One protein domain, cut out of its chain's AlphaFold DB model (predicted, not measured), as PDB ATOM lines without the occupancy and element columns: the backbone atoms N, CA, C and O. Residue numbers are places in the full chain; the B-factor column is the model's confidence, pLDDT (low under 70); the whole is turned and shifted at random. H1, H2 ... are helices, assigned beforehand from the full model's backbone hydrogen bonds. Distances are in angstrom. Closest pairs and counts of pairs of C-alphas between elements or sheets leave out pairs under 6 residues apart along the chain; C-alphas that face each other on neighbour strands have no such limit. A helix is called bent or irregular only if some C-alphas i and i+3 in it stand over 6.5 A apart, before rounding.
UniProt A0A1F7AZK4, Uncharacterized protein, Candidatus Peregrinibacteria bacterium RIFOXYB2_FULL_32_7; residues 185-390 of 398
ATOM      1  N   LYS A 185     282.356 209.022 196.903       57.00
ATOM      2  CA  LYS A 185     282.785 208.180 198.050       57.00
ATOM      3  C   LYS A 185     281.756 207.116 198.493       57.00
ATOM      4  O   LYS A 185     281.996 206.383 199.447       57.00
ATOM      5  N   ILE A 186     280.620 207.022 197.807       51.91
ATOM      6  CA  ILE A 186     279.407 206.366 198.282       51.91
ATOM      7  C   ILE A 186     279.314 204.901 197.831       51.91
ATOM      8  O   ILE A 186     278.829 204.064 198.586       51.91
ATOM      9  N   ALA A 187     279.915 204.537 196.692       51.59
ATOM     10  CA  ALA A 187     279.906 203.154 196.197       51.59
ATOM     11  C   ALA A 187     280.543 202.151 197.187       51.59
ATOM     12  O   ALA A 187     280.090 201.019 197.320       51.59
ATOM     13  N   GLN A 188     281.564 202.571 197.947       53.53
ATOM     14  CA  GLN A 188     282.176 201.726 198.982       53.53
ATOM     15  C   GLN A 188     281.328 201.607 200.256       53.53
ATOM     16  O   GLN A 188     281.509 200.652 201.012       53.53
ATOM     17  N   ALA A 189     280.448 202.572 200.525       60.16
ATOM     18  CA  ALA A 189     279.535 202.523 201.663       60.16
ATOM     19  C   ALA A 189     278.371 201.563 201.383       60.16
ATOM     20  O   ALA A 189     278.013 200.787 202.263       60.16
ATOM     21  N   ILE A 190     277.866 201.537 200.145       57.38
ATOM     22  CA  ILE A 190     276.740 200.674 199.767       57.38
ATOM     23  C   ILE A 190     277.144 199.191 199.724       57.38
ATOM     24  O   ILE A 190     276.468 198.347 200.303       57.38
ATOM     25  N   ILE A 191     278.324 198.856 199.182       59.84
ATOM     26  CA  ILE A 191     278.841 197.469 199.224       59.84
ATOM     27  C   ILE A 191     279.014 196.970 200.670       59.84
ATOM     28  O   ILE A 191     278.850 195.787 200.953       59.84
ATOM     29  N   LYS A 192     279.328 197.863 201.617       63.94
ATOM     30  CA  LYS A 192     279.368 197.510 203.043       63.94
ATOM     31  C   LYS A 192     277.971 197.366 203.642       63.94
ATOM     32  O   LYS A 192     277.808 196.544 204.535       63.94
ATOM     33  N   ALA A 193     276.987 198.126 203.161       67.69
ATOM     34  CA  ALA A 193     275.597 198.021 203.596       67.69
ATOM     35  C   ALA A 193     274.983 196.659 203.231       67.69
ATOM     36  O   ALA A 193     274.265 196.089 204.047       67.69
ATOM     37  N   LEU A 194     275.363 196.072 202.089       67.69
ATOM     38  CA  LEU A 194     274.953 194.722 201.673       67.69
ATOM     39  C   LEU A 194     275.233 193.625 202.717       67.69
ATOM     40  O   LEU A 194     274.425 192.711 202.879       67.69
ATOM     41  N   LEU A 195     276.338 193.737 203.467       72.62
ATOM     42  CA  LEU A 195     276.683 192.798 204.546       72.62
ATOM     43  C   LEU A 195     275.694 192.841 205.719       72.62
ATOM     44  O   LEU A 195     275.623 191.883 206.484       72.62
ATOM     45  N   PHE A 196     274.940 193.932 205.858       79.69
ATOM     46  CA  PHE A 196     273.899 194.097 206.870       79.69
ATOM     47  C   PHE A 196     272.500 193.858 206.294       79.69
ATOM     48  O   PHE A 196     271.669 193.244 206.962       79.69
ATOM     49  N   ILE A 197     272.248 194.281 205.050       81.69
ATOM     50  CA  ILE A 197     270.943 194.122 204.395       81.69
ATOM     51  C   ILE A 197     270.615 192.638 204.187       81.69
ATOM     52  O   ILE A 197     269.506 192.224 204.509       81.69
ATOM     53  N   GLY A 198     271.574 191.824 203.729       82.00
ATOM     54  CA  GLY A 198     271.371 190.390 203.473       82.00
ATOM     55  C   GLY A 198     270.880 189.594 204.692       82.00
ATOM     56  O   GLY A 198     269.828 188.956 204.603       82.00
ATOM     57  N   PRO A 199     271.576 189.643 205.846       85.69
ATOM     58  CA  PRO A 199     271.131 188.969 207.065       85.69
ATOM     59  C   PRO A 199     269.756 189.432 207.553       85.69
ATOM     60  O   PRO A 199     268.939 188.597 207.936       85.69
ATOM     61  N   ILE A 200     269.487 190.743 207.524       85.00
ATOM     62  CA  ILE A 200     268.211 191.303 207.992       85.00
ATOM     63  C   ILE A 200     267.079 190.887 207.053       85.00
ATOM     64  O   ILE A 200     266.064 190.384 207.522       85.00
ATOM     65  N   ALA A 201     267.267 191.011 205.737       84.44
ATOM     66  CA  ALA A 201     266.300 190.549 204.750       84.44
ATOM     67  C   ALA A 201     266.027 189.046 204.903       84.44
ATOM     68  O   ALA A 201     264.878 188.626 204.852       84.44
ATOM     69  N   HIS A 202     267.064 188.235 205.145       85.88
ATOM     70  CA  HIS A 202     266.917 186.784 205.301       85.88
ATOM     71  C   HIS A 202     266.146 186.425 206.569       85.88
ATOM     72  O   HIS A 202     265.318 185.516 206.555       85.88
ATOM     73  N   PHE A 203     266.411 187.137 207.663       88.62
ATOM     74  CA  PHE A 203     265.650 186.987 208.892       88.62
ATOM     75  C   PHE A 203     264.189 187.398 208.676       88.62
ATOM     76  O   PHE A 203     263.299 186.606 208.950       88.62
ATOM     77  N   LEU A 204     263.928 188.581 208.114       86.62
ATOM     78  CA  LEU A 204     262.568 189.078 207.883       86.62
ATOM     79  C   LEU A 204     261.753 188.164 206.962       86.62
ATOM     80  O   LEU A 204     260.601 187.875 207.277       86.62
ATOM     81  N   GLU A 205     262.363 187.647 205.892       86.69
ATOM     82  CA  GLU A 205     261.706 186.719 204.964       86.69
ATOM     83  C   GLU A 205     261.300 185.404 205.644       86.69
ATOM     84  O   GLU A 205     260.271 184.827 205.308       86.69
ATOM     85  N   LYS A 206     262.077 184.943 206.634       85.94
ATOM     86  CA  LYS A 206     261.747 183.745 207.421       85.94
ATOM     87  C   LYS A 206     260.598 183.955 208.403       85.94
ATOM     88  O   LYS A 206     259.921 182.987 208.731       85.94
ATOM     89  N   PHE A 207     260.407 185.175 208.904       85.19
ATOM     90  CA  PHE A 207     259.330 185.479 209.852       85.19
ATOM     91  C   PHE A 207     258.006 185.728 209.139       85.19
ATOM     92  O   PHE A 207     256.976 185.218 209.568       85.19
ATOM     93  N   VAL A 208     258.028 186.504 208.054       84.75
ATOM     94  CA  VAL A 208     256.845 186.797 207.243       84.75
ATOM     95  C   VAL A 208     257.273 186.868 205.781       84.75
ATOM     96  O   VAL A 208     258.060 187.744 205.408       84.75
ATOM     97  N   SER A 209     256.730 185.968 204.955       80.25
ATOM     98  CA  SER A 209     257.014 185.959 203.515       80.25
ATOM     99  C   SER A 209     256.709 187.331 202.907       80.25
ATOM    100  O   SER A 209     255.656 187.918 203.172       80.25
ATOM    101  N   GLY A 210     257.652 187.871 202.136       77.88
ATOM    102  CA  GLY A 210     257.552 189.189 201.512       77.88
ATOM    103  C   GLY A 210     258.119 190.360 202.325       77.88
ATOM    104  O   GLY A 210     258.483 191.369 201.719       77.88
ATOM    105  N   LEU A 211     258.284 190.261 203.656       84.75
ATOM    106  CA  LEU A 211     258.919 191.347 204.428       84.75
ATOM    107  C   LEU A 211     260.410 191.490 204.112       84.75
ATOM    108  O   LEU A 211     260.930 192.609 204.093       84.75
ATOM    109  N   GLY A 212     261.105 190.386 203.839       81.00
ATOM    110  CA  GLY A 212     262.495 190.426 203.399       81.00
ATOM    111  C   GLY A 212     262.632 191.035 202.009       81.00
ATOM    112  O   GLY A 212     263.538 191.840 201.794       81.00
ATOM    113  N   LYS A 213     261.699 190.733 201.095       83.00
ATOM    114  CA  LYS A 213     261.620 191.356 199.758       83.00
ATOM    115  C   LYS A 213     261.425 192.869 199.856       83.00
ATOM    116  O   LYS A 213     262.180 193.625 199.251       83.00
ATOM    117  N   LEU A 214     260.470 193.315 200.670       84.81
ATOM    118  CA  LEU A 214     260.220 194.735 200.921       84.81
ATOM    119  C   LEU A 214     261.453 195.444 201.482       84.81
ATOM    120  O   LEU A 214     261.852 196.493 200.976       84.81
ATOM    121  N   PHE A 215     262.052 194.869 202.526       85.62
ATOM    122  CA  PHE A 215     263.218 195.450 203.172       85.62
ATOM    123  C   PHE A 215     264.410 195.522 202.215       85.62
ATOM    124  O   PHE A 215     265.031 196.573 202.115       85.62
ATOM    125  N   ALA A 216     264.698 194.447 201.475       83.31
ATOM    126  CA  ALA A 216     265.787 194.422 200.502       83.31
ATOM    127  C   ALA A 216     265.585 195.452 199.379       83.31
ATOM    128  O   ALA A 216     266.519 196.182 199.062       83.31
ATOM    129  N   ALA A 217     264.368 195.546 198.829       82.12
ATOM    130  CA  ALA A 217     264.036 196.515 197.785       82.12
ATOM    131  C   ALA A 217     264.106 197.964 198.291       82.12
ATOM    132  O   ALA A 217     264.588 198.837 197.588       82.12
ATOM    133  N   SER A 218     263.659 198.228 199.522       83.88
ATOM    134  CA  SER A 218     263.585 199.595 200.056       83.88
ATOM    135  C   SER A 218     264.910 200.090 200.640       83.88
ATOM    136  O   SER A 218     265.216 201.277 200.557       83.88
ATOM    137  N   ALA A 219     265.688 199.211 201.277       82.31
ATOM    138  CA  ALA A 219     266.904 199.604 201.983       82.31
ATOM    139  C   ALA A 219     268.010 200.057 201.022       82.31
ATOM    140  O   ALA A 219     268.633 201.086 201.284       82.31
ATOM    141  N   ASP A 220     268.251 199.327 199.926       77.75
ATOM    142  CA  ASP A 220     269.260 199.746 198.943       77.75
ATOM    143  C   ASP A 220     268.796 200.980 198.166       77.75
ATOM    144  O   ASP A 220     269.544 201.950 198.113       77.75
ATOM    145  N   ASP A 221     267.544 201.006 197.691       80.19
ATOM    146  CA  ASP A 221     266.984 202.118 196.906       80.19
ATOM    147  C   ASP A 221     267.001 203.448 197.694       80.19
ATOM    148  O   ASP A 221     267.375 204.498 197.173       80.19
ATOM    149  N   LEU A 222     266.709 203.425 199.004       81.25
ATOM    150  CA  LEU A 222     266.818 204.617 199.865       81.25
ATOM    151  C   LEU A 222     268.268 205.062 200.105       81.25
ATOM    152  O   LEU A 222     268.544 206.268 200.192       81.25
ATOM    153  N   LEU A 223     269.204 204.118 200.246       77.25
ATOM    154  CA  LEU A 223     270.629 204.428 200.396       77.25
ATOM    155  C   LEU A 223     271.216 204.966 199.085       77.25
ATOM    156  O   LEU A 223     271.977 205.938 199.124       77.25
ATOM    157  N   GLY A 224     270.826 204.384 197.950       75.38
ATOM    158  CA  GLY A 224     271.134 204.838 196.597       75.38
ATOM    159  C   GLY A 224     270.600 206.245 196.338       75.38
ATOM    160  O   GLY A 224     271.364 207.132 195.953       75.38
ATOM    161  N   GLU A 225     269.340 206.519 196.682       78.81
ATOM    162  CA  GLU A 225     268.762 207.858 196.527       78.81
ATOM    163  C   GLU A 225     269.462 208.894 197.411       78.81
ATOM    164  O   GLU A 225     269.806 209.994 196.969       78.81
ATOM    165  N   SER A 226     269.733 208.546 198.671       75.75
ATOM    166  CA  SER A 226     270.470 209.421 199.588       75.75
ATOM    167  C   SER A 226     271.864 209.742 199.044       75.75
ATOM    168  O   SER A 226     272.324 210.889 199.113       75.75
ATOM    169  N   ALA A 227     272.525 208.742 198.458       73.06
ATOM    170  CA  ALA A 227     273.814 208.900 197.812       73.06
ATOM    171  C   ALA A 227     273.748 209.870 196.631       73.06
ATOM    172  O   ALA A 227     274.583 210.771 196.493       73.06
ATOM    173  N   GLU A 228     272.741 209.704 195.781       74.75
ATOM    174  CA  GLU A 228     272.576 210.509 194.585       74.75
ATOM    175  C   GLU A 228     272.189 211.956 194.913       74.75
ATOM    176  O   GLU A 228     272.746 212.893 194.330       74.75
ATOM    177  N   LEU A 229     271.345 212.165 195.927       77.38
ATOM    178  CA  LEU A 229     271.050 213.484 196.489       77.38
ATOM    179  C   LEU A 229     272.323 214.187 196.966       77.38
ATOM    180  O   LEU A 229     272.540 215.357 196.636       77.38
ATOM    181  N   MET A 230     273.202 213.483 197.683       73.50
ATOM    182  CA  MET A 230     274.493 214.033 198.104       73.50
ATOM    183  C   MET A 230     275.410 214.330 196.909       73.50
ATOM    184  O   MET A 230     276.069 215.371 196.890       73.50
ATOM    185  N   ALA A 231     275.427 213.478 195.881       71.81
ATOM    186  CA  ALA A 231     276.224 213.690 194.673       71.81
ATOM    187  C   ALA A 231     275.721 214.882 193.833       71.81
ATOM    188  O   ALA A 231     276.525 215.638 193.276       71.81
ATOM    189  N   LEU A 232     274.403 215.089 193.746       76.62
ATOM    190  CA  LEU A 232     273.792 216.267 193.122       76.62
ATOM    191  C   LEU A 232     274.055 217.525 193.957       76.62
ATOM    192  O   LEU A 232     274.452 218.555 193.409       76.62
ATOM    193  N   ARG A 233     273.950 217.433 195.287       78.19
ATOM    194  CA  ARG A 233     274.291 218.530 196.201       78.19
ATOM    195  C   ARG A 233     275.757 218.944 196.073       78.19
ATOM    196  O   ARG A 233     276.043 220.138 196.003       78.19
ATOM    197  N   GLY A 234     276.664 217.969 196.000       67.44
ATOM    198  CA  GLY A 234     278.092 218.174 195.742       67.44
ATOM    199  C   GLY A 234     278.383 218.675 194.325       67.44
ATOM    200  O   GLY A 234     279.383 219.349 194.095       67.44
ATOM    201  N   SER A 235     277.482 218.410 193.377       68.81
ATOM    202  CA  SER A 235     277.527 218.989 192.031       68.81
ATOM    203  C   SER A 235     277.029 220.431 191.962       68.81
ATOM    204  O   SER A 235     277.189 221.027 190.906       68.81
ATOM    205  N   GLY A 236     276.482 220.986 193.051       74.62
ATOM    206  CA  GLY A 236     276.097 222.397 193.157       74.62
ATOM    207  C   GLY A 236     274.594 222.671 193.219       74.62
ATOM    208  O   GLY A 236     274.207 223.811 193.450       74.62
ATOM    209  N   PHE A 237     273.737 221.655 193.074       83.38
ATOM    210  CA  PHE A 237     272.286 221.838 193.194       83.38
ATOM    211  C   PHE A 237     271.883 222.210 194.623       83.38
ATOM    212  O   PHE A 237     272.419 221.679 195.600       83.38
ATOM    213  N   SER A 238     270.922 223.121 194.764       86.00
ATOM    214  CA  SER A 238     270.465 223.583 196.076       86.00
ATOM    215  C   SER A 238     269.529 222.571 196.750       86.00
ATOM    216  O   SER A 238     268.783 221.851 196.089       86.00
ATOM    217  N   TRP A 239     269.475 222.562 198.089       83.12
ATOM    218  CA  TRP A 239     268.518 221.722 198.829       83.12
ATOM    219  C   TRP A 239     267.062 222.008 198.455       83.12
ATOM    220  O   TRP A 239     266.243 221.098 198.442       83.12
ATOM    221  N   ARG A 240     266.740 223.257 198.097       86.94
ATOM    222  CA  ARG A 240     265.398 223.635 197.638       86.94
ATOM    223  C   ARG A 240     265.053 223.000 196.291       86.94
ATOM    224  O   ARG A 240     263.901 222.636 196.078       86.94
ATOM    225  N   GLU A 241     266.016 222.875 195.382       83.69
ATOM    226  CA  GLU A 241     265.817 222.186 194.101       83.69
ATOM    227  C   GLU A 241     265.686 220.680 194.293       83.69
ATOM    228  O   GLU A 241     264.788 220.075 193.714       83.69
ATOM    229  N   LEU A 242     266.519 220.093 195.154       85.00
ATOM    230  CA  LEU A 242     266.459 218.667 195.461       85.00
ATOM    231  C   LEU A 242     265.160 218.292 196.189       85.00
ATOM    232  O   LEU A 242     264.516 217.321 195.815       85.00
ATOM    233  N   ALA A 243     264.695 219.105 197.142       86.19
ATOM    234  CA  ALA A 243     263.450 218.853 197.871       86.19
ATOM    235  C   ALA A 243     262.206 218.846 196.963       86.19
ATOM    236  O   ALA A 243     261.257 218.106 197.219       86.19
ATOM    237  N   LYS A 244     262.206 219.613 195.861       86.38
ATOM    238  CA  LYS A 244     261.104 219.587 194.881       86.38
ATOM    239  C   LYS A 244     260.926 218.209 194.238       86.38
ATOM    240  O   LYS A 244     259.809 217.888 193.835       86.38
ATOM    241  N   ARG A 245     261.985 217.391 194.189       83.81
ATOM    242  CA  ARG A 245     261.946 216.016 193.670       83.81
ATOM    243  C   ARG A 245     261.092 215.099 194.541       83.81
ATOM    244  O   ARG A 245     260.496 214.172 194.007       83.81
ATOM    245  N   GLY A 246     260.920 215.419 195.828       82.94
ATOM    246  CA  GLY A 246     260.044 214.684 196.747       82.94
ATOM    247  C   GLY A 246     258.613 214.511 196.227       82.94
ATOM    248  O   GLY A 246     258.007 213.472 196.456       82.94
ATOM    249  N   LYS A 247     258.099 215.462 195.432       87.25
ATOM    250  CA  LYS A 247     256.775 215.351 194.790       87.25
ATOM    251  C   LYS A 247     256.658 214.177 193.814       87.25
ATOM    252  O   LYS A 247     255.552 213.719 193.564       87.25
ATOM    253  N   VAL A 248     257.776 213.729 193.251       86.94
ATOM    254  CA  VAL A 248     257.844 212.573 192.350       86.94
ATOM    255  C   VAL A 248     258.341 211.340 193.103       86.94
ATOM    256  O   VAL A 248     257.770 210.267 192.951       86.94
ATOM    257  N   LEU A 249     259.355 211.500 193.960       86.94
ATOM    258  CA  LEU A 249     259.961 210.390 194.696       86.94
ATOM    259  C   LEU A 249     258.999 209.737 195.691       86.94
ATOM    260  O   LEU A 249     259.004 208.522 195.800       86.94
ATOM    261  N   ILE A 250     258.150 210.500 196.391       88.56
ATOM    262  CA  ILE A 250     257.209 209.923 197.369       88.56
ATOM    263  C   ILE A 250     256.200 208.979 196.683       88.56
ATOM    264  O   ILE A 250     256.085 207.835 197.123       88.56
ATOM    265  N   PRO A 251     255.504 209.383 195.596       91.94
ATOM    266  CA  PRO A 251     254.666 208.457 194.834       91.94
ATOM    267  C   PRO A 251     255.427 207.250 194.281       91.94
ATOM    268  O   PRO A 251     254.924 206.134 194.359       91.94
ATOM    269  N   VAL A 252     256.637 207.455 193.750       91.00
ATOM    270  CA  VAL A 252     257.467 206.359 193.224       91.00
ATOM    271  C   VAL A 252     257.834 205.373 194.330       91.00
ATOM    272  O   VAL A 252     257.689 204.175 194.128       91.00
ATOM    273  N   PHE A 253     258.216 205.856 195.512       89.31
ATOM    274  CA  PHE A 253     258.500 205.011 196.670       89.31
ATOM    275  C   PHE A 253     257.273 204.198 197.091       89.31
ATOM    276  O   PHE A 253     257.379 202.999 197.345       89.31
ATOM    277  N   ALA A 254     256.092 204.822 197.128       90.00
ATOM    278  CA  ALA A 254     254.849 204.126 197.448       90.00
ATOM    279  C   ALA A 254     254.531 203.025 196.417       90.00
ATOM    280  O   ALA A 254     254.193 201.906 196.802       90.00
ATOM    281  N   LEU A 255     254.699 203.315 195.121       91.69
ATOM    282  CA  LEU A 255     254.529 202.337 194.041       91.69
ATOM    283  C   LEU A 255     255.550 201.199 194.124       91.69
ATOM    284  O   LEU A 255     255.183 200.039 193.963       91.69
ATOM    285  N   ALA A 256     256.810 201.516 194.413       91.69
ATOM    286  CA  ALA A 256     257.883 200.544 194.580       91.69
ATOM    287  C   ALA A 256     257.596 199.592 195.747       91.69
ATOM    288  O   ALA A 256     257.650 198.373 195.581       91.69
ATOM    289  N   THR A 257     257.197 200.156 196.890       88.94
ATOM    290  CA  THR A 257     256.799 199.427 198.102       88.94
ATOM    291  C   THR A 257     255.622 198.495 197.815       88.94
ATOM    292  O   THR A 257     255.658 197.315 198.158       88.94
ATOM    293  N   TRP A 258     254.589 199.003 197.135       91.50
ATOM    294  CA  TRP A 258     253.431 198.205 196.735       91.50
ATOM    295  C   TRP A 258     253.808 197.078 195.762       91.50
ATOM    296  O   TRP A 258     253.374 195.937 195.933       91.50
ATOM    297  N   GLY A 259     254.662 197.369 194.778       91.06
ATOM    298  CA  GLY A 259     255.175 196.373 193.842       91.06
ATOM    299  C   GLY A 259     255.938 195.263 194.563       91.06
ATOM    300  O   GLY A 259     255.648 194.093 194.334       91.06
ATOM    301  N   ALA A 260     256.814 195.611 195.513       89.31
ATOM    302  CA  ALA A 260     257.583 194.649 196.302       89.31
ATOM    303  C   ALA A 260     256.681 193.724 197.140       89.31
ATOM    304  O   ALA A 260     256.934 192.521 197.193       89.31
ATOM    305  N   PHE A 261     255.602 194.252 197.729       88.75
ATOM    306  CA  PHE A 261     254.588 193.438 198.416       88.75
ATOM    307  C   PHE A 261     253.839 192.494 197.470       88.75
ATOM    308  O   PHE A 261     253.517 191.367 197.840       88.75
ATOM    309  N   SER A 262     253.572 192.940 196.244       90.81
ATOM    310  CA  SER A 262     252.790 192.177 195.267       90.81
ATOM    311  C   SER A 262     253.549 190.974 194.695       90.81
ATOM    312  O   SER A 262     252.927 190.060 194.154       90.81
ATOM    313  N   VAL A 263     254.882 190.939 194.830       90.56
ATOM    314  CA  VAL A 263     255.753 189.868 194.310       90.56
ATOM    315  C   VAL A 263     255.308 188.489 194.791       90.56
ATOM    316  O   VAL A 263     255.298 187.549 194.000       90.56
ATOM    317  N   GLU A 264     254.909 188.363 196.056       89.12
ATOM    318  CA  GLU A 264     254.528 187.071 196.628       89.12
ATOM    319  C   GLU A 264     253.272 186.491 195.971       89.12
ATOM    320  O   GLU A 264     253.239 185.305 195.648       89.12
ATOM    321  N   GLY A 265     252.278 187.337 195.684       90.25
ATOM    322  CA  GLY A 265     251.075 186.919 194.962       90.25
ATOM    323  C   GLY A 265     251.408 186.374 193.573       90.25
ATOM    324  O   GLY A 265     250.910 185.325 193.177       90.25
ATOM    325  N   PHE A 266     252.340 187.014 192.860       92.38
ATOM    326  CA  PHE A 266     252.782 186.523 191.554       92.38
ATOM    327  C   PHE A 266     253.567 185.211 191.631       92.38
ATOM    328  O   PHE A 266     253.447 184.392 190.723       92.38
ATOM    329  N   ILE A 267     254.348 184.983 192.691       90.31
ATOM    330  CA  ILE A 267     255.020 183.692 192.905       90.31
ATOM    331  C   ILE A 267     253.980 182.595 193.152       90.31
ATOM    332  O   ILE A 267     254.053 181.539 192.526       90.31
ATOM    333  N   GLN A 268     252.984 182.856 194.003       91.00
ATOM    334  CA  GLN A 268     251.917 181.899 194.326       91.00
ATOM    335  C   GLN A 268     251.050 181.548 193.108       91.00
ATOM    336  O   GLN A 268     250.654 180.399 192.938       91.00
ATOM    337  N   GLU A 269     250.814 182.510 192.214       93.81
ATOM    338  CA  GLU A 269     250.124 182.302 190.935       93.81
ATOM    339  C   GLU A 269     251.003 181.638 189.852       93.81
ATOM    340  O   GLU A 269     250.590 181.539 188.695       93.81
ATOM    341  N   ASN A 270     252.225 181.207 190.190       92.06
ATOM    342  CA  ASN A 270     253.219 180.650 189.266       92.06
ATOM    343  C   ASN A 270     253.609 181.604 188.111       92.06
ATOM    344  O   ASN A 270     254.028 181.194 187.028       92.06
ATOM    345  N   ARG A 271     253.494 182.918 188.333       94.94
ATOM    346  CA  ARG A 271     253.874 183.985 187.391       94.94
ATOM    347  C   ARG A 271     255.287 184.491 187.688       94.94
ATOM    348  O   ARG A 271     255.515 185.689 187.858       94.94
ATOM    349  N   LEU A 272     256.252 183.573 187.720       93.25
ATOM    350  CA  LEU A 272     257.627 183.823 188.183       93.25
ATOM    351  C   LEU A 272     258.344 184.947 187.417       93.25
ATOM    352  O   LEU A 272     258.997 185.790 188.026       93.25
ATOM    353  N   ILE A 273     258.184 185.015 186.091       94.38
ATOM    354  CA  ILE A 273     258.797 186.079 185.273       94.38
ATOM    355  C   ILE A 273     258.272 187.453 185.701       94.38
ATOM    356  O   ILE A 273     259.049 188.387 185.885       94.38
ATOM    357  N   LEU A 274     256.956 187.575 185.892       94.50
ATOM    358  CA  LEU A 274     256.326 188.829 186.296       94.50
ATOM    359  C   LEU A 274     256.723 189.211 187.727       94.50
ATOM    360  O   LEU A 274     257.053 190.370 187.970       94.50
ATOM    361  N   ALA A 275     256.779 188.234 188.638       92.06
ATOM    362  CA  ALA A 275     257.280 188.418 189.998       92.06
ATOM    363  C   ALA A 275     258.708 188.990 189.998       92.06
ATOM    364  O   ALA A 275     258.991 189.962 190.696       92.06
ATOM    365  N   GLY A 276     259.589 188.427 189.165       92.06
ATOM    366  CA  GLY A 276     260.966 188.882 189.011       92.06
ATOM    367  C   GLY A 276     261.087 190.289 188.421       92.06
ATOM    368  O   GLY A 276     261.847 191.103 188.944       92.06
ATOM    369  N   ILE A 277     260.314 190.609 187.375       94.88
ATOM    370  CA  ILE A 277     260.283 191.959 186.783       94.88
ATOM    371  C   ILE A 277     259.845 192.989 187.822       94.88
ATOM    372  O   ILE A 277     260.504 194.015 187.981       94.88
ATOM    373  N   ILE A 278     258.740 192.718 188.521       94.38
ATOM    374  CA  ILE A 278     258.170 193.643 189.502       94.38
ATOM    375  C   ILE A 278     259.139 193.840 190.662       94.38
ATOM    376  O   ILE A 278     259.407 194.981 191.022       94.38
ATOM    377  N   PHE A 279     259.728 192.763 191.187       93.38
ATOM    378  CA  PHE A 279     260.729 192.872 192.244       93.38
ATOM    379  C   PHE A 279     261.938 193.706 191.803       93.38
ATOM    380  O   PHE A 279     262.335 194.635 192.503       93.38
ATOM    381  N   GLY A 280     262.490 193.409 190.622       92.12
ATOM    382  CA  GLY A 280     263.649 194.117 190.089       92.12
ATOM    383  C   GLY A 280     263.382 195.601 189.838       92.12
ATOM    384  O   GLY A 280     264.224 196.417 190.185       92.12
ATOM    385  N   LEU A 281     262.215 195.964 189.291       92.81
ATOM    386  CA  LEU A 281     261.820 197.366 189.100       92.81
ATOM    387  C   LEU A 281     261.561 198.080 190.429       92.81
ATOM    388  O   LEU A 281     261.991 199.216 190.595       92.81
ATOM    389  N   SER A 282     260.880 197.423 191.370       91.88
ATOM    390  CA  SER A 282     260.617 197.973 192.702       91.88
ATOM    391  C   SER A 282     261.897 198.261 193.478       91.88
ATOM    392  O   SER A 282     261.931 199.223 194.231       91.88
ATOM    393  N   ALA A 283     262.943 197.454 193.301       88.62
ATOM    394  CA  ALA A 283     264.193 197.622 194.034       88.62
ATOM    395  C   ALA A 283     265.096 198.759 193.525       88.62
ATOM    396  O   ALA A 283     266.061 199.095 194.199       88.62
ATOM    397  N   VAL A 284     264.809 199.330 192.351       89.50
ATOM    398  CA  VAL A 284     265.608 200.410 191.727       89.50
ATOM    399  C   VAL A 284     264.734 201.588 191.287       89.50
ATOM    400  O   VAL A 284     265.067 202.348 190.376       89.50
ATOM    401  N   ALA A 285     263.529 201.692 191.842       90.81
ATOM    402  CA  ALA A 285     262.527 202.617 191.342       90.81
ATOM    403  C   ALA A 285     262.922 204.077 191.601       90.81
ATOM    404  O   ALA A 285     262.757 204.928 190.713       90.81
ATOM    405  N   LEU A 286     263.432 204.387 192.800       86.50
ATOM    406  CA  LEU A 286     263.843 205.744 193.150       86.50
ATOM    407  C   LEU A 286     265.104 206.141 192.404       86.50
ATOM    408  O   LEU A 286     265.097 207.168 191.726       86.50
ATOM    409  N   SER A 287     266.139 205.317 192.459       82.50
ATOM    410  CA  SER A 287     267.404 205.553 191.763       82.50
ATOM    411  C   SER A 287     267.236 205.734 190.246       82.50
ATOM    412  O   SER A 287     267.776 206.679 189.667       82.50
ATOM    413  N   LEU A 288     266.420 204.904 189.580       86.81
ATOM    414  CA  LEU A 288     266.123 205.044 188.153       86.81
ATOM    415  C   LEU A 288     265.403 206.364 187.875       86.81
ATOM    416  O   LEU A 288     265.738 207.080 186.926       86.81
ATOM    417  N   THR A 289     264.428 206.710 188.717       88.56
ATOM    418  CA  THR A 289     263.718 207.991 188.622       88.56
ATOM    419  C   THR A 289     264.690 209.157 188.760       88.56
ATOM    420  O   THR A 289     264.583 210.148 188.033       88.56
ATOM    421  N   THR A 290     265.663 209.046 189.653       83.19
ATOM    422  CA  THR A 290     266.643 210.094 189.915       83.19
ATOM    423  C   THR A 290     267.642 210.257 188.790       83.19
ATOM    424  O   THR A 290     267.829 211.389 188.338       83.19
ATOM    425  N   ALA A 291     268.178 209.157 188.266       83.44
ATOM    426  CA  ALA A 291     269.051 209.161 187.099       83.44
ATOM    427  C   ALA A 291     268.356 209.757 185.860       83.44
ATOM    428  O   ALA A 291     268.977 210.413 185.026       83.44
ATOM    429  N   ILE A 292     267.040 209.571 185.723       85.88
ATOM    430  CA  ILE A 292     266.259 210.214 184.657       85.88
ATOM    431  C   ILE A 292     266.064 211.709 184.954       85.88
ATOM    432  O   ILE A 292     266.242 212.558 184.075       85.88
ATOM    433  N   GLN A 293     265.713 212.064 186.192       87.44
ATOM    434  CA  GLN A 293     265.511 213.456 186.600       87.44
ATOM    435  C   GLN A 293     266.782 214.299 186.482       87.44
ATOM    436  O   GLN A 293     266.693 215.462 186.082       87.44
ATOM    437  N   SER A 294     267.954 213.743 186.789       84.94
ATOM    438  CA  SER A 294     269.231 214.448 186.668       84.94
ATOM    439  C   SER A 294     269.491 214.888 185.230       84.94
ATOM    440  O   SER A 294     269.865 216.044 185.017       84.94
ATOM    441  N   ILE A 295     269.184 214.050 184.232       87.56
ATOM    442  CA  ILE A 295     269.290 214.409 182.809       87.56
ATOM    443  C   ILE A 295     268.428 215.638 182.502       87.56
ATOM    444  O   ILE A 295     268.896 216.574 181.850       87.56
ATOM    445  N   PHE A 296     267.190 215.685 183.004       89.50
ATOM    446  CA  PHE A 296     266.312 216.844 182.820       89.50
ATOM    447  C   PHE A 296     266.828 218.097 183.538       89.50
ATOM    448  O   PHE A 296     266.751 219.195 182.980       89.50
ATOM    449  N   MET A 297     267.394 217.950 184.739       89.12
ATOM    450  CA  MET A 297     268.023 219.055 185.468       89.12
ATOM    451  C   MET A 297     269.222 219.623 184.693       89.12
ATOM    452  O   MET A 297     269.314 220.839 184.518       89.12
ATOM    453  N   TYR A 298     270.100 218.770 184.154       90.19
ATOM    454  CA  TYR A 298     271.206 219.220 183.305       90.19
ATOM    455  C   TYR A 298     270.723 219.808 181.982       90.19
ATOM    456  O   TYR A 298     271.286 220.803 181.540       90.19
ATOM    457  N   ASN A 299     269.653 219.278 181.385       91.62
ATOM    458  CA  ASN A 299     269.069 219.853 180.175       91.62
ATOM    459  C   ASN A 299     268.516 221.260 180.420       91.62
ATOM    460  O   ASN A 299     268.710 222.162 179.605       91.62
ATOM    461  N   LYS A 300     267.885 221.493 181.575       91.38
ATOM    462  CA  LYS A 300     267.475 222.837 181.991       91.38
ATOM    463  C   LYS A 300     268.682 223.773 182.109       91.38
ATOM    464  O   LYS A 300     268.652 224.865 181.551       91.38
ATOM    465  N   ASN A 301     269.750 223.333 182.770       92.06
ATOM    466  CA  ASN A 301     270.972 224.125 182.922       92.06
ATOM    467  C   ASN A 301     271.678 224.382 181.575       92.06
ATOM    468  O   ASN A 301     272.167 225.485 181.343       92.06
ATOM    469  N   ALA A 302     271.672 223.413 180.654       92.19
ATOM    470  CA  ALA A 302     272.199 223.576 179.301       92.19
ATOM    471  C   ALA A 302     271.426 224.641 178.511       92.19
ATOM    472  O   ALA A 302     272.044 225.461 177.837       92.19
ATOM    473  N   ASN A 303     270.094 224.671 178.636       91.12
ATOM    474  CA  ASN A 303     269.263 225.712 178.026       91.12
ATOM    475  C   ASN A 303     269.580 227.108 178.585       91.12
ATOM    476  O   ASN A 303     269.646 228.062 177.816       91.12
ATOM    477  N   ILE A 304     269.825 227.232 179.894       91.25
ATOM    478  CA  ILE A 304     270.225 228.511 180.508       91.25
ATOM    479  C   ILE A 304     271.590 228.959 179.965       91.25
ATOM    480  O   ILE A 304     271.733 230.088 179.507       91.25
ATOM    481  N   LEU A 305     272.579 228.059 179.918       91.81
ATOM    482  CA  LEU A 305     273.905 228.356 179.358       91.81
ATOM    483  C   LEU A 305     273.852 228.756 177.877       91.81
ATOM    484  O   LEU A 305     274.633 229.595 177.428       91.81
ATOM    485  N   ALA A 306     272.940 228.153 177.119       90.31
ATOM    486  CA  ALA A 306     272.648 228.518 175.740       90.31
ATOM    487  C   ALA A 306     272.076 229.941 175.628       90.31
ATOM    488  O   ALA A 306     272.553 230.725 174.811       90.31
ATOM    489  N   GLN A 307     271.099 230.295 176.470       90.12
ATOM    490  CA  GLN A 307     270.513 231.642 176.520       90.12
ATOM    491  C   GLN A 307     271.537 232.709 176.931       90.12
ATOM    492  O   GLN A 307     271.509 233.824 176.420       90.12
ATOM    493  N   GLU A 308     272.473 232.359 177.812       89.19
ATOM    494  CA  GLU A 308     273.582 233.226 178.232       89.19
ATOM    495  C   GLU A 308     274.714 233.323 177.191       89.19
ATOM    496  O   GLU A 308     275.718 233.991 177.434       89.19
ATOM    497  N   GLY A 309     274.605 232.638 176.046       87.56
ATOM    498  CA  GLY A 309     275.629 232.636 174.996       87.56
ATOM    499  C   GLY A 309     276.914 231.881 175.362       87.56
ATOM    500  O   GLY A 309     277.916 231.981 174.655       87.56
ATOM    501  N   LYS A 310     276.910 231.101 176.452       90.00
ATOM    502  CA  LYS A 310     278.070 230.326 176.934       90.00
ATOM    503  C   LYS A 310     278.247 228.997 176.195       90.00
ATOM    504  O   LYS A 310     279.322 228.392 176.251       90.00
ATOM    505  N   ILE A 311     277.204 228.522 175.512       88.31
ATOM    506  CA  ILE A 311     277.217 227.305 174.692       88.31
ATOM    507  C   ILE A 311     276.591 227.608 173.335       88.31
ATOM    508  O   ILE A 311     275.484 228.131 173.256       88.31
ATOM    509  N   THR A 312     277.278 227.212 172.265       81.75
ATOM    510  CA  THR A 312     276.725 227.198 170.910       81.75
ATOM    511  C   THR A 312     276.171 225.812 170.592       81.75
ATOM    512  O   THR A 312     276.814 224.796 170.863       81.75
ATOM    513  N   PHE A 313     274.971 225.758 170.022       83.44
ATOM    514  CA  PHE A 313     274.317 224.518 169.609       83.44
ATOM    515  C   PHE A 313     273.541 224.762 168.315       83.44
ATOM    516  O   PHE A 313     273.018 225.850 168.089       83.44
ATOM    517  N   LYS A 314     273.483 223.746 167.454       79.88
ATOM    518  CA  LYS A 314     272.762 223.800 166.174       79.88
ATOM    519  C   LYS A 314     271.360 223.206 166.273       79.88
ATOM    520  O   LYS A 314     270.510 223.495 165.440       79.88
ATOM    521  N   SER A 315     271.116 222.343 167.261       85.12
ATOM    522  CA  SER A 315     269.820 221.684 167.447       85.12
ATOM    523  C   SER A 315     269.561 221.294 168.902       85.12
ATOM    524  O   SER A 315     270.490 221.084 169.681       85.12
ATOM    525  N   PHE A 316     268.287 221.101 169.252       84.06
ATOM    526  CA  PHE A 316     267.880 220.584 170.564       84.06
ATOM    527  C   PHE A 316     268.507 219.214 170.887       84.06
ATOM    528  O   PHE A 316     268.871 218.941 172.029       84.06
ATOM    529  N   LYS A 317     268.714 218.363 169.870       87.44
ATOM    530  CA  LYS A 317     269.373 217.056 170.034       87.44
ATOM    531  C   LYS A 317     270.815 217.189 170.533       87.44
ATOM    532  O   LYS A 317     271.264 216.353 171.315       87.44
ATOM    533  N   GLU A 318     271.540 218.228 170.114       87.75
ATOM    534  CA  GLU A 318     272.907 218.482 170.588       87.75
ATOM    535  C   GLU A 318     272.936 218.919 172.057       87.75
ATOM    536  O   GLU A 318     273.793 218.449 172.804       87.75
ATOM    537  N   LEU A 319     271.978 219.745 172.492       87.31
ATOM    538  CA  LEU A 319     271.842 220.143 173.899       87.31
ATOM    539  C   LEU A 319     271.512 218.956 174.804       87.31
ATOM    540  O   LEU A 319     272.135 218.785 175.855       87.31
ATOM    541  N   LEU A 320     270.589 218.093 174.371       88.12
ATOM    542  CA  LEU A 320     270.252 216.882 175.116       88.12
ATOM    543  C   LEU A 320     271.468 215.954 175.225       88.12
ATOM    544  O   LEU A 320     271.804 215.491 176.313       88.12
ATOM    545  N   LYS A 321     272.184 215.743 174.113       90.44
ATOM    546  CA  LYS A 321     273.424 214.957 174.098       90.44
ATOM    547  C   LYS A 321     274.469 215.536 175.052       90.44
ATOM    548  O   LYS A 321     275.108 214.778 175.777       90.44
ATOM    549  N   LEU A 322     274.646 216.856 175.070       89.25
ATOM    550  CA  LEU A 322     275.587 217.518 175.970       89.25
ATOM    551  C   LEU A 322     275.201 217.307 177.439       89.25
ATOM    552  O   LEU A 322     276.060 217.010 178.260       89.25
ATOM    553  N   SER A 323     273.912 217.399 177.755       89.19
ATOM    554  CA  SER A 323     273.387 217.199 179.110       89.19
ATOM    555  C   SER A 323     273.607 215.773 179.603       89.19
ATOM    556  O   SER A 323     274.082 215.577 180.716       89.19
ATOM    557  N   ILE A 324     273.367 214.784 178.738       89.12
ATOM    558  CA  ILE A 324     273.641 213.368 179.014       89.12
ATOM    559  C   ILE A 324     275.141 213.139 179.259       89.12
ATOM    560  O   ILE A 324     275.527 212.494 180.231       89.12
ATOM    561  N   ILE A 325     276.008 213.695 178.404       89.06
ATOM    562  CA  ILE A 325     277.464 213.584 178.581       89.06
ATOM    563  C   ILE A 325     277.902 214.254 179.888       89.06
ATOM    564  O   ILE A 325     278.788 213.739 180.567       89.06
ATOM    565  N   GLN A 326     277.300 215.392 180.243       88.81
ATOM    566  CA  GLN A 326     277.613 216.104 181.478       88.81
ATOM    567  C   GLN A 326     277.220 215.272 182.697       88.81
ATOM    568  O   GLN A 326     278.015 215.157 183.629       88.81
ATOM    569  N   ASP A 327     276.034 214.672 182.682       84.88
ATOM    570  CA  ASP A 327     275.550 213.848 183.782       84.88
ATOM    571  C   ASP A 327     276.444 212.614 183.998       84.88
ATOM    572  O   ASP A 327     276.951 212.367 185.097       84.88
ATOM    573  N   PHE A 328     276.788 211.923 182.907       84.50
ATOM    574  CA  PHE A 328     277.661 210.745 182.927       84.50
ATOM    575  C   PHE A 328     279.159 211.057 182.939       84.50
ATOM    576  O   PHE A 328     279.983 210.148 182.807       84.50
ATOM    577  N   THR A 329     279.551 212.314 183.181       80.69
ATOM    578  CA  THR A 329     280.919 212.580 183.653       80.69
ATOM    579  C   THR A 329     281.179 211.925 185.004       80.69
ATOM    580  O   THR A 329     282.329 211.607 185.306       80.69
ATOM    581  N   ASN A 330     280.123 211.670 185.789       78.44
ATOM    582  CA  ASN A 330     280.193 210.792 186.940       78.44
ATOM    583  C   ASN A 330     279.969 209.323 186.514       78.44
ATOM    584  O   ASN A 330     278.833 208.949 186.210       78.44
ATOM    585  N   PRO A 331     281.008 208.461 186.537       79.56
ATOM    586  CA  PRO A 331     280.872 207.063 186.135       79.56
ATOM    587  C   PRO A 331     279.926 206.269 187.043       79.56
ATOM    588  O   PRO A 331     279.358 205.277 186.598       79.56
ATOM    589  N   ALA A 332     279.711 206.700 188.288       78.38
ATOM    590  CA  ALA A 332     278.769 206.034 189.176       78.38
ATOM    591  C   ALA A 332     277.323 206.193 188.717       78.38
ATOM    592  O   ALA A 332     276.597 205.213 188.737       78.38
ATOM    593  N   ARG A 333     276.926 207.379 188.233       79.69
ATOM    594  CA  ARG A 333     275.569 207.603 187.703       79.69
ATOM    595  C   ARG A 333     275.301 206.769 186.460       79.69
ATOM    596  O   ARG A 333     274.228 206.199 186.318       79.69
ATOM    597  N   LEU A 334     276.304 206.653 185.586       84.56
ATOM    598  CA  LEU A 334     276.211 205.754 184.439       84.56
ATOM    599  C   LEU A 334     276.011 204.303 184.896       84.56
ATOM    600  O   LEU A 334     275.167 203.602 184.352       84.56
ATOM    601  N   GLY A 335     276.772 203.860 185.898       84.88
ATOM    602  CA  GLY A 335     276.636 202.510 186.431       84.88
ATOM    603  C   GLY A 335     275.321 202.267 187.179       84.88
ATOM    604  O   GLY A 335     274.767 201.185 187.026       84.88
ATOM    605  N   LEU A 336     274.784 203.262 187.895       83.88
ATOM    606  CA  LEU A 336     273.449 203.200 188.505       83.88
ATOM    607  C   LEU A 336     272.381 203.012 187.428       83.88
ATOM    608  O   LEU A 336     271.602 202.073 187.510       83.88
ATOM    609  N   LEU A 337     272.407 203.815 186.358       87.25
ATOM    610  CA  LEU A 337     271.457 203.665 185.254       87.25
ATOM    611  C   LEU A 337     271.553 202.282 184.593       87.25
ATOM    612  O   LEU A 337     270.535 201.638 184.358       87.25
ATOM    613  N   ILE A 338     272.769 201.819 184.281       89.94
ATOM    614  CA  ILE A 338     272.968 200.495 183.671       89.94
ATOM    615  C   ILE A 338     272.458 199.400 184.608       89.94
ATOM    616  O   ILE A 338     271.755 198.497 184.166       89.94
ATOM    617  N   GLY A 339     272.792 199.471 185.894       89.62
ATOM    618  CA  GLY A 339     272.385 198.455 186.852       89.62
ATOM    619  C   GLY A 339     270.886 198.475 187.157       89.62
ATOM    620  O   GLY A 339     270.296 197.404 187.252       89.62
ATOM    621  N   ALA A 340     270.243 199.644 187.175       89.38
ATOM    622  CA  ALA A 340     268.790 199.762 187.263       89.38
ATOM    623  C   ALA A 340     268.089 199.108 186.060       89.38
ATOM    624  O   ALA A 340     267.106 198.388 186.221       89.38
ATOM    625  N   LEU A 341     268.637 199.259 184.849       90.62
ATOM    626  CA  LEU A 341     268.137 198.556 183.659       90.62
ATOM    627  C   LEU A 341     268.368 197.034 183.718       90.62
ATOM    628  O   LEU A 341     267.634 196.280 183.082       90.62
ATOM    629  N   MET A 342     269.373 196.570 184.469       93.06
ATOM    630  CA  MET A 342     269.670 195.144 184.660       93.06
ATOM    631  C   MET A 342     268.882 194.498 185.807       93.06
ATOM    632  O   MET A 342     268.712 193.278 185.805       93.06
ATOM    633  N   ALA A 343     268.380 195.274 186.770       92.50
ATOM    634  CA  ALA A 343     267.692 194.751 187.950       92.50
ATOM    635  C   ALA A 343     266.467 193.868 187.626       92.50
ATOM    636  O   ALA A 343     266.350 192.803 188.236       92.50
ATOM    637  N   PRO A 344     265.608 194.179 186.628       94.38
ATOM    638  CA  PRO A 344     264.519 193.281 186.228       94.38
ATOM    639  C   PRO A 344     265.018 191.920 185.732       94.38
ATOM    640  O   PRO A 344     264.413 190.895 186.027       94.38
ATOM    641  N   VAL A 345     266.148 191.889 185.019       95.19
ATOM    642  CA  VAL A 345     266.756 190.641 184.528       95.19
ATOM    643  C   VAL A 345     267.262 189.796 185.697       95.19
ATOM    644  O   VAL A 345     267.026 188.589 185.733       95.19
ATOM    645  N   MET A 346     267.898 190.434 186.684       94.00
ATOM    646  CA  MET A 346     268.343 189.766 187.910       94.00
ATOM    647  C   MET A 346     267.163 189.244 188.738       94.00
ATOM    648  O   MET A 346     267.226 188.132 189.259       94.00
ATOM    649  N   GLY A 347     266.066 190.002 188.802       93.06
ATOM    650  CA  GLY A 347     264.820 189.576 189.433       93.06
ATOM    651  C   GLY A 347     264.193 188.362 188.747       93.06
ATOM    652  O   GLY A 347     263.845 187.396 189.423       93.06
ATOM    653  N   ILE A 348     264.105 188.357 187.409       95.31
ATOM    654  CA  ILE A 348     263.634 187.192 186.636       95.31
ATOM    655  C   ILE A 348     264.505 185.968 186.930       95.31
ATOM    656  O   ILE A 348     263.974 184.896 187.206       95.31
ATOM    657  N   ALA A 349     265.832 186.121 186.903       94.38
ATOM    658  CA  ALA A 349     266.751 185.024 187.186       94.38
ATOM    659  C   ALA A 349     266.548 184.462 188.603       94.38
ATOM    660  O   ALA A 349     266.461 183.249 188.773       94.38
ATOM    661  N   GLY A 350     266.408 185.331 189.609       91.94
ATOM    662  CA  GLY A 350     266.129 184.916 190.984       91.94
ATOM    663  C   GLY A 350     264.797 184.181 191.142       91.94
ATOM    664  O   GLY A 350     264.720 183.210 191.895       91.94
ATOM    665  N   ALA A 351     263.761 184.620 190.423       91.94
ATOM    666  CA  ALA A 351     262.440 183.997 190.447       91.94
ATOM    667  C   ALA A 351     262.426 182.627 189.756       91.94
ATOM    668  O   ALA A 351     261.893 181.676 190.318       91.94
ATOM    669  N   LEU A 352     263.047 182.504 188.578       92.94
ATOM    670  CA  LEU A 352     263.122 181.244 187.825       92.94
ATOM    671  C   LEU A 352     263.991 180.183 188.508       92.94
ATOM    672  O   LEU A 352     263.755 178.995 188.331       92.94
ATOM    673  N   LEU A 353     264.996 180.607 189.274       93.25
ATOM    674  CA  LEU A 353     265.827 179.717 190.084       93.25
ATOM    675  C   LEU A 353     265.192 179.392 191.449       93.25
ATOM    676  O   LEU A 353     265.825 178.717 192.254       93.25
ATOM    677  N   GLU A 354     263.986 179.899 191.730       90.00
ATOM    678  CA  GLU A 354     263.234 179.686 192.977       90.00
ATOM    679  C   GLU A 354     263.980 180.118 194.254       90.00
ATOM    680  O   GLU A 354     263.680 179.685 195.363       90.00
ATOM    681  N   VAL A 355     264.937 181.041 194.131       91.69
ATOM    682  CA  VAL A 355     265.817 181.487 195.229       91.69
ATOM    683  C   VAL A 355     265.365 182.793 195.890       91.69
ATOM    684  O   VAL A 355     266.033 183.291 196.798       91.69
ATOM    685  N   MET A 356     264.214 183.349 195.496       85.31
ATOM    686  CA  MET A 356     263.677 184.599 196.070       85.31
ATOM    687  C   MET A 356     263.162 184.468 197.514       85.31
ATOM    688  O   MET A 356     262.708 185.451 198.086       85.31
ATOM    689  N   HIS A 357     263.254 183.288 198.125       84.44
ATOM    690  CA  HIS A 357     263.052 183.092 199.565       84.44
ATOM    691  C   HIS A 357     264.338 183.354 200.379       84.44
ATOM    692  O   HIS A 357     264.315 183.411 201.607       84.44
ATOM    693  N   ASN A 358     265.492 183.492 199.716       87.06
ATOM    694  CA  ASN A 358     266.767 183.724 200.379       87.06
ATOM    695  C   ASN A 358     267.096 185.221 200.414       87.06
ATOM    696  O   ASN A 358     267.451 185.817 199.398       87.06
ATOM    697  N   GLY A 359     267.078 185.816 201.607       82.31
ATOM    698  CA  GLY A 359     267.385 187.240 201.784       82.31
ATOM    699  C   GLY A 359     268.749 187.710 201.271       82.31
ATOM    700  O   GLY A 359     268.876 188.873 200.904       82.31
ATOM    701  N   TRP A 360     269.753 186.835 201.157       85.44
ATOM    702  CA  TRP A 360     271.028 187.189 200.517       85.44
ATOM    703  C   TRP A 360     270.887 187.388 199.011       85.44
ATOM    704  O   TRP A 360     271.486 188.302 198.448       85.44
ATOM    705  N   ILE A 361     270.079 186.545 198.367       88.31
ATOM    706  CA  ILE A 361     269.768 186.657 196.942       88.31
ATOM    707  C   ILE A 361     268.917 187.908 196.718       88.31
ATOM    708  O   ILE A 361     269.220 188.690 195.823       88.31
ATOM    709  N   LEU A 362     267.912 188.140 197.568       86.06
ATOM    710  CA  LEU A 362     267.074 189.340 197.512       86.06
ATOM    711  C   LEU A 362     267.896 190.620 197.672       86.06
ATOM    712  O   LEU A 362     267.720 191.546 196.889       86.06
ATOM    713  N   ALA A 363     268.825 190.659 198.630       85.81
ATOM    714  CA  ALA A 363     269.742 191.783 198.796       85.81
ATOM    715  C   ALA A 363     270.673 191.941 197.583       85.81
ATOM    716  O   ALA A 363     270.878 193.051 197.110       85.81
ATOM    717  N   GLY A 364     271.197 190.843 197.032       86.75
ATOM    718  CA  GLY A 364     272.033 190.884 195.832       86.75
ATOM    719  C   GLY A 364     271.301 191.435 194.605       86.75
ATOM    720  O   GLY A 364     271.850 192.271 193.892       86.75
ATOM    721  N   ILE A 365     270.057 191.001 194.381       87.38
ATOM    722  CA  ILE A 365     269.198 191.506 193.303       87.38
ATOM    723  C   ILE A 365     268.828 192.969 193.570       87.38
ATOM    724  O   ILE A 365     268.956 193.793 192.666       87.38
ATOM    725  N   GLY A 366     268.430 193.301 194.801       84.31
ATOM    726  CA  GLY A 366     268.052 194.658 195.184       84.31
ATOM    727  C   GLY A 366     269.193 195.663 195.039       84.31
ATOM    728  O   GLY A 366     268.970 196.776 194.589       84.31
ATOM    729  N   SER A 367     270.433 195.234 195.280       85.31
ATOM    730  CA  SER A 367     271.624 196.072 195.113       85.31
ATOM    731  C   SER A 367     272.311 195.944 193.752       85.31
ATOM    732  O   SER A 367     273.485 196.313 193.619       85.31
ATOM    733  N   THR A 368     271.626 195.426 192.723       88.25
ATOM    734  CA  THR A 368     272.204 195.266 191.373       88.25
ATOM    735  C   THR A 368     272.785 196.584 190.863       88.25
ATOM    736  O   THR A 368     273.910 196.620 190.359       88.25
ATOM    737  N   GLU A 369     272.066 197.688 191.048       84.88
ATOM    738  CA  GLU A 369     272.530 199.014 190.645       84.88
ATOM    739  C   GLU A 369     273.808 199.460 191.337       84.88
ATOM    740  O   GLU A 369     274.742 199.930 190.687       84.88
ATOM    741  N   SER A 370     273.890 199.241 192.641       80.56
ATOM    742  CA  SER A 370     274.993 199.661 193.486       80.56
ATOM    743  C   SER A 370     276.250 198.853 193.175       80.56
ATOM    744  O   SER A 370     277.358 199.400 193.109       80.56
ATOM    745  N   ILE A 371     276.083 197.555 192.900       83.06
ATOM    746  CA  ILE A 371     277.153 196.664 192.443       83.06
ATOM    747  C   ILE A 371     277.675 197.129 191.079       83.06
ATOM    748  O   ILE A 371     278.883 197.337 190.918       83.06
ATOM    749  N   VAL A 372     276.785 197.349 190.105       86.50
ATOM    750  CA  VAL A 372     277.166 197.801 188.758       86.50
ATOM    751  C   VAL A 372     277.801 199.194 188.805       86.50
ATOM    752  O   VAL A 372     278.816 199.422 188.143       86.50
ATOM    753  N   ALA A 373     277.299 200.111 189.633       81.44
ATOM    754  CA  ALA A 373     277.897 201.421 189.871       81.44
ATOM    755  C   ALA A 373     279.321 201.312 190.428       81.44
ATOM    756  O   ALA A 373     280.242 201.936 189.891       81.44
ATOM    757  N   GLY A 374     279.537 200.470 191.443       77.88
ATOM    758  CA  GLY A 374     280.863 200.207 192.002       77.88
ATOM    759  C   GLY A 374     281.848 199.668 190.961       77.88
ATOM    760  O   GLY A 374     282.950 200.206 190.806       77.88
ATOM    761  N   ILE A 375     281.429 198.663 190.185       83.50
ATOM    762  CA  ILE A 375     282.230 198.087 189.094       83.50
ATOM    763  C   ILE A 375     282.523 199.141 188.024       83.50
ATOM    764  O   ILE A 375     283.655 199.228 187.541       83.50
ATOM    765  N   THR A 376     281.544 199.975 187.674       83.94
ATOM    766  CA  THR A 376     281.694 201.019 186.652       83.94
ATOM    767  C   THR A 376     282.705 202.075 187.084       83.94
ATOM    768  O   THR A 376     283.552 202.462 186.283       83.94
ATOM    769  N   VAL A 377     282.697 202.499 188.352       76.75
ATOM    770  CA  VAL A 377     283.682 203.455 188.889       76.75
ATOM    771  C   VAL A 377     285.101 202.883 188.834       76.75
ATOM    772  O   VAL A 377     286.019 203.558 188.358       76.75
ATOM    773  N   ILE A 378     285.287 201.634 189.277       77.06
ATOM    774  CA  ILE A 378     286.594 200.957 189.241       77.06
ATOM    775  C   ILE A 378     287.063 200.803 187.789       77.06
ATOM    776  O   ILE A 378     288.204 201.134 187.453       77.06
ATOM    777  N   SER A 379     286.171 200.356 186.908       81.56
ATOM    778  CA  SER A 379     286.464 200.129 185.494       81.56
ATOM    779  C   SER A 379     286.763 201.432 184.755       81.56
ATOM    780  O   SER A 379     287.675 201.465 183.934       81.56
ATOM    781  N   ALA A 380     286.075 202.534 185.069       78.31
ATOM    782  CA  ALA A 380     286.286 203.831 184.430       78.31
ATOM    783  C   ALA A 380     287.713 204.363 184.640       78.31
ATOM    784  O   ALA A 380     288.301 204.918 183.707       78.31
ATOM    785  N   GLY A 381     288.300 204.159 185.825       72.31
ATOM    786  CA  GLY A 381     289.706 204.490 186.075       72.31
ATOM    787  C   GLY A 381     290.651 203.717 185.147       72.31
ATOM    788  O   GLY A 381     291.452 204.321 184.428       72.31
ATOM    789  N   HIS A 382     290.491 202.392 185.094       78.50
ATOM    790  CA  HIS A 382     291.332 201.494 184.296       78.50
ATOM    791  C   HIS A 382     291.165 201.703 182.784       78.50
ATOM    792  O   HIS A 382     292.152 201.838 182.058       78.50
ATOM    793  N   ILE A 383     289.921 201.771 182.297       79.75
ATOM    794  CA  ILE A 383     289.595 201.956 180.876       79.75
ATOM    795  C   ILE A 383     290.207 203.252 180.365       79.75
ATOM    796  O   ILE A 383     290.746 203.293 179.257       79.75
ATOM    797  N   ASN A 384     290.130 204.324 181.145       71.88
ATOM    798  CA  ASN A 384     290.627 205.597 180.670       71.88
ATOM    799  C   ASN A 384     292.156 205.712 180.739       71.88
ATOM    800  O   ASN A 384     292.745 206.255 179.801       71.88
ATOM    801  N   GLU A 385     292.818 205.144 181.755       75.31
ATOM    802  CA  GLU A 385     294.282 205.027 181.740       75.31
ATOM    803  C   GLU A 385     294.749 204.211 180.523       75.31
ATOM    804  O   GLU A 385     295.674 204.606 179.806       75.31
ATOM    805  N   TRP A 386     294.052 203.114 180.224       81.44
ATOM    806  CA  TRP A 386     294.305 202.316 179.031       81.44
ATOM    807  C   TRP A 386     294.091 203.114 177.736       81.44
ATOM    808  O   TRP A 386     294.947 203.071 176.849       81.44
ATOM    809  N   ARG A 387     293.005 203.895 177.619       79.75
ATOM    810  CA  ARG A 387     292.747 204.771 176.456       79.75
ATOM    811  C   ARG A 387     293.861 205.797 176.267       79.75
ATOM    812  O   ARG A 387     294.313 205.985 175.137       79.75
ATOM    813  N   PHE A 388     294.328 206.420 177.349       78.44
ATOM    814  CA  PHE A 388     295.444 207.362 177.318       78.44
ATOM    815  C   PHE A 388     296.735 206.684 176.835       78.44
ATOM    816  O   PHE A 388     297.321 207.117 175.842       78.44
ATOM    817  N   ARG A 389     297.120 205.549 177.438       81.50
ATOM    818  CA  ARG A 389     298.293 204.762 177.012       81.50
ATOM    819  C   ARG A 389     298.187 204.316 175.552       81.50
ATOM    820  O   ARG A 389     299.172 204.360 174.818       81.50
ATOM    821  N   ARG A 390     296.997 203.913 175.095       84.25
ATOM    822  CA  ARG A 390     296.752 203.522 173.698       84.25
ATOM    823  C   ARG A 390     296.879 204.710 172.745       84.25
ATOM    824  O   ARG A 390     297.446 204.545 171.666       84.25
TER     825      ARG A 390
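AT A GLANCE: This is residues 185 to 390 of the 398 residues of an uncharacterized protein of Candidatus Peregrinibacteria bacterium RIFOXYB2_FULL_32_7 (UniProt A0A1F7AZK4). H2 runs through the middle of a body of helices: H1 folds back along it, H9 packs beside both, and H4, H5 and the near end of H6 make a four-helix bundle with it. H6 runs on past the bundle to one end of the long axis, where H7 crosses back over it; the bent H8 packs on H6 and H5, and H10 crosses H8a and sticks out with residues 382 to 390. The 206 printed residues hold ten named helices, H1 to H10 in chain order, and no named strand; the class is all helix. The whole is compact, with a radius of gyration of the C-alphas of 18.5 A and spans of 60 by 43 by 28 A.

IN THESE COORDINATES: Find C-alpha 211 at (258.919, 191.347, 204.428); from there H2, the longest helix by residues, runs 34.1 A to C-alpha 234 at (278.092, 218.174, 195.742). Before it, H1 takes residues 187 to 207 over 30.4 A, with a kink of 36 degrees near residue 196. After it come H3, residues 239 to 244, and H4, residues 246 to 268, 33.9 A long with a kink of 29 degrees near residue 261. H4 is irregular, but only just: C-alphas 261 and 264 are 6.6 A apart. H5 takes residues 272 to 282, H6 residues 285 to 307 over 33.6 A, and H7 residues 316 to 327. H8, residues 331 to 352, was assigned as one helix by its hydrogen bonds but is bent: C-alphas 341 and 344 are 6.9 A apart. Its arms are H8a, residues 331 to 341, and H8b, residues 344 to 352, at a steep tilt of 45 degrees. H9 takes residues 359 to 366, and H10, residues 368 to 390, runs 31.4 A to C-alpha 390 at (296.752, 203.522, 173.698), with a kink of 28 degrees near residue 378.

HOW THE PARTS SIT: Start at H2, the hub, which touches six helices. H1 and H2 form a helical hairpin, opposite ways at a shallow tilt of 20 degrees; their closest C-alphas, of Ala 201 and Gly 212, are 4.0 A apart. H9 touches H2 at Ala 363 and Ala 216, 5.1 A between C-alphas, and H1 at Gly 359 and His 202, 3.6 A. H2, H4, H5 and H6 make a bundle, a group of helices side by side. In it H2 touches H4 at Leu 214 and Ala 260, closest C-alphas 5.3 A apart, and H6 at Glu 225 and Ser 287, 5.5 A. H4 and H5 are a hairpin, with C-alphas 256 and 282 closest at 4.2 A. H3 and H2 only just touch, with 3 pairs of C-alphas within 8 A, closest Leu 242 and Leu 229 at 7.0 A. Farther out, H7 touches H6 at a steep tilt of 57 degrees, closest C-alphas Ser 323 and Tyr 298, 5.1 A. H8a touches H6 at Ala 340 and Leu 288, 6.0 A between C-alphas, and H8b touches H5 at Gly 347 and Gly 276, 3.9 A. H10 touches H8a at Ala 373 and Gly 335, 3.8 A between C-alphas, at a steep tilt of 47 degrees. H1 and H7 are apart. In H3, H5, H7, H8a, H8b and H9 every O i to N i+4 pair is within hydrogen-bond range; the counts are 13 of 17 in H1, 18 of 20 in H2, 16 of 19 in H4, and 18 of 19 in H6 and in H10.

THE WHOLE: Look for the two C-alphas farthest apart, those of Phe 207 and Gly 309, at 60.9 A. The printed part has no cut, and no link is long; H6 to H7 and H8 to H9 are short, the others tight. Mean pLDDT of the printed part is 84.5, with residues 185 to 194 and 234 to 235 under 70.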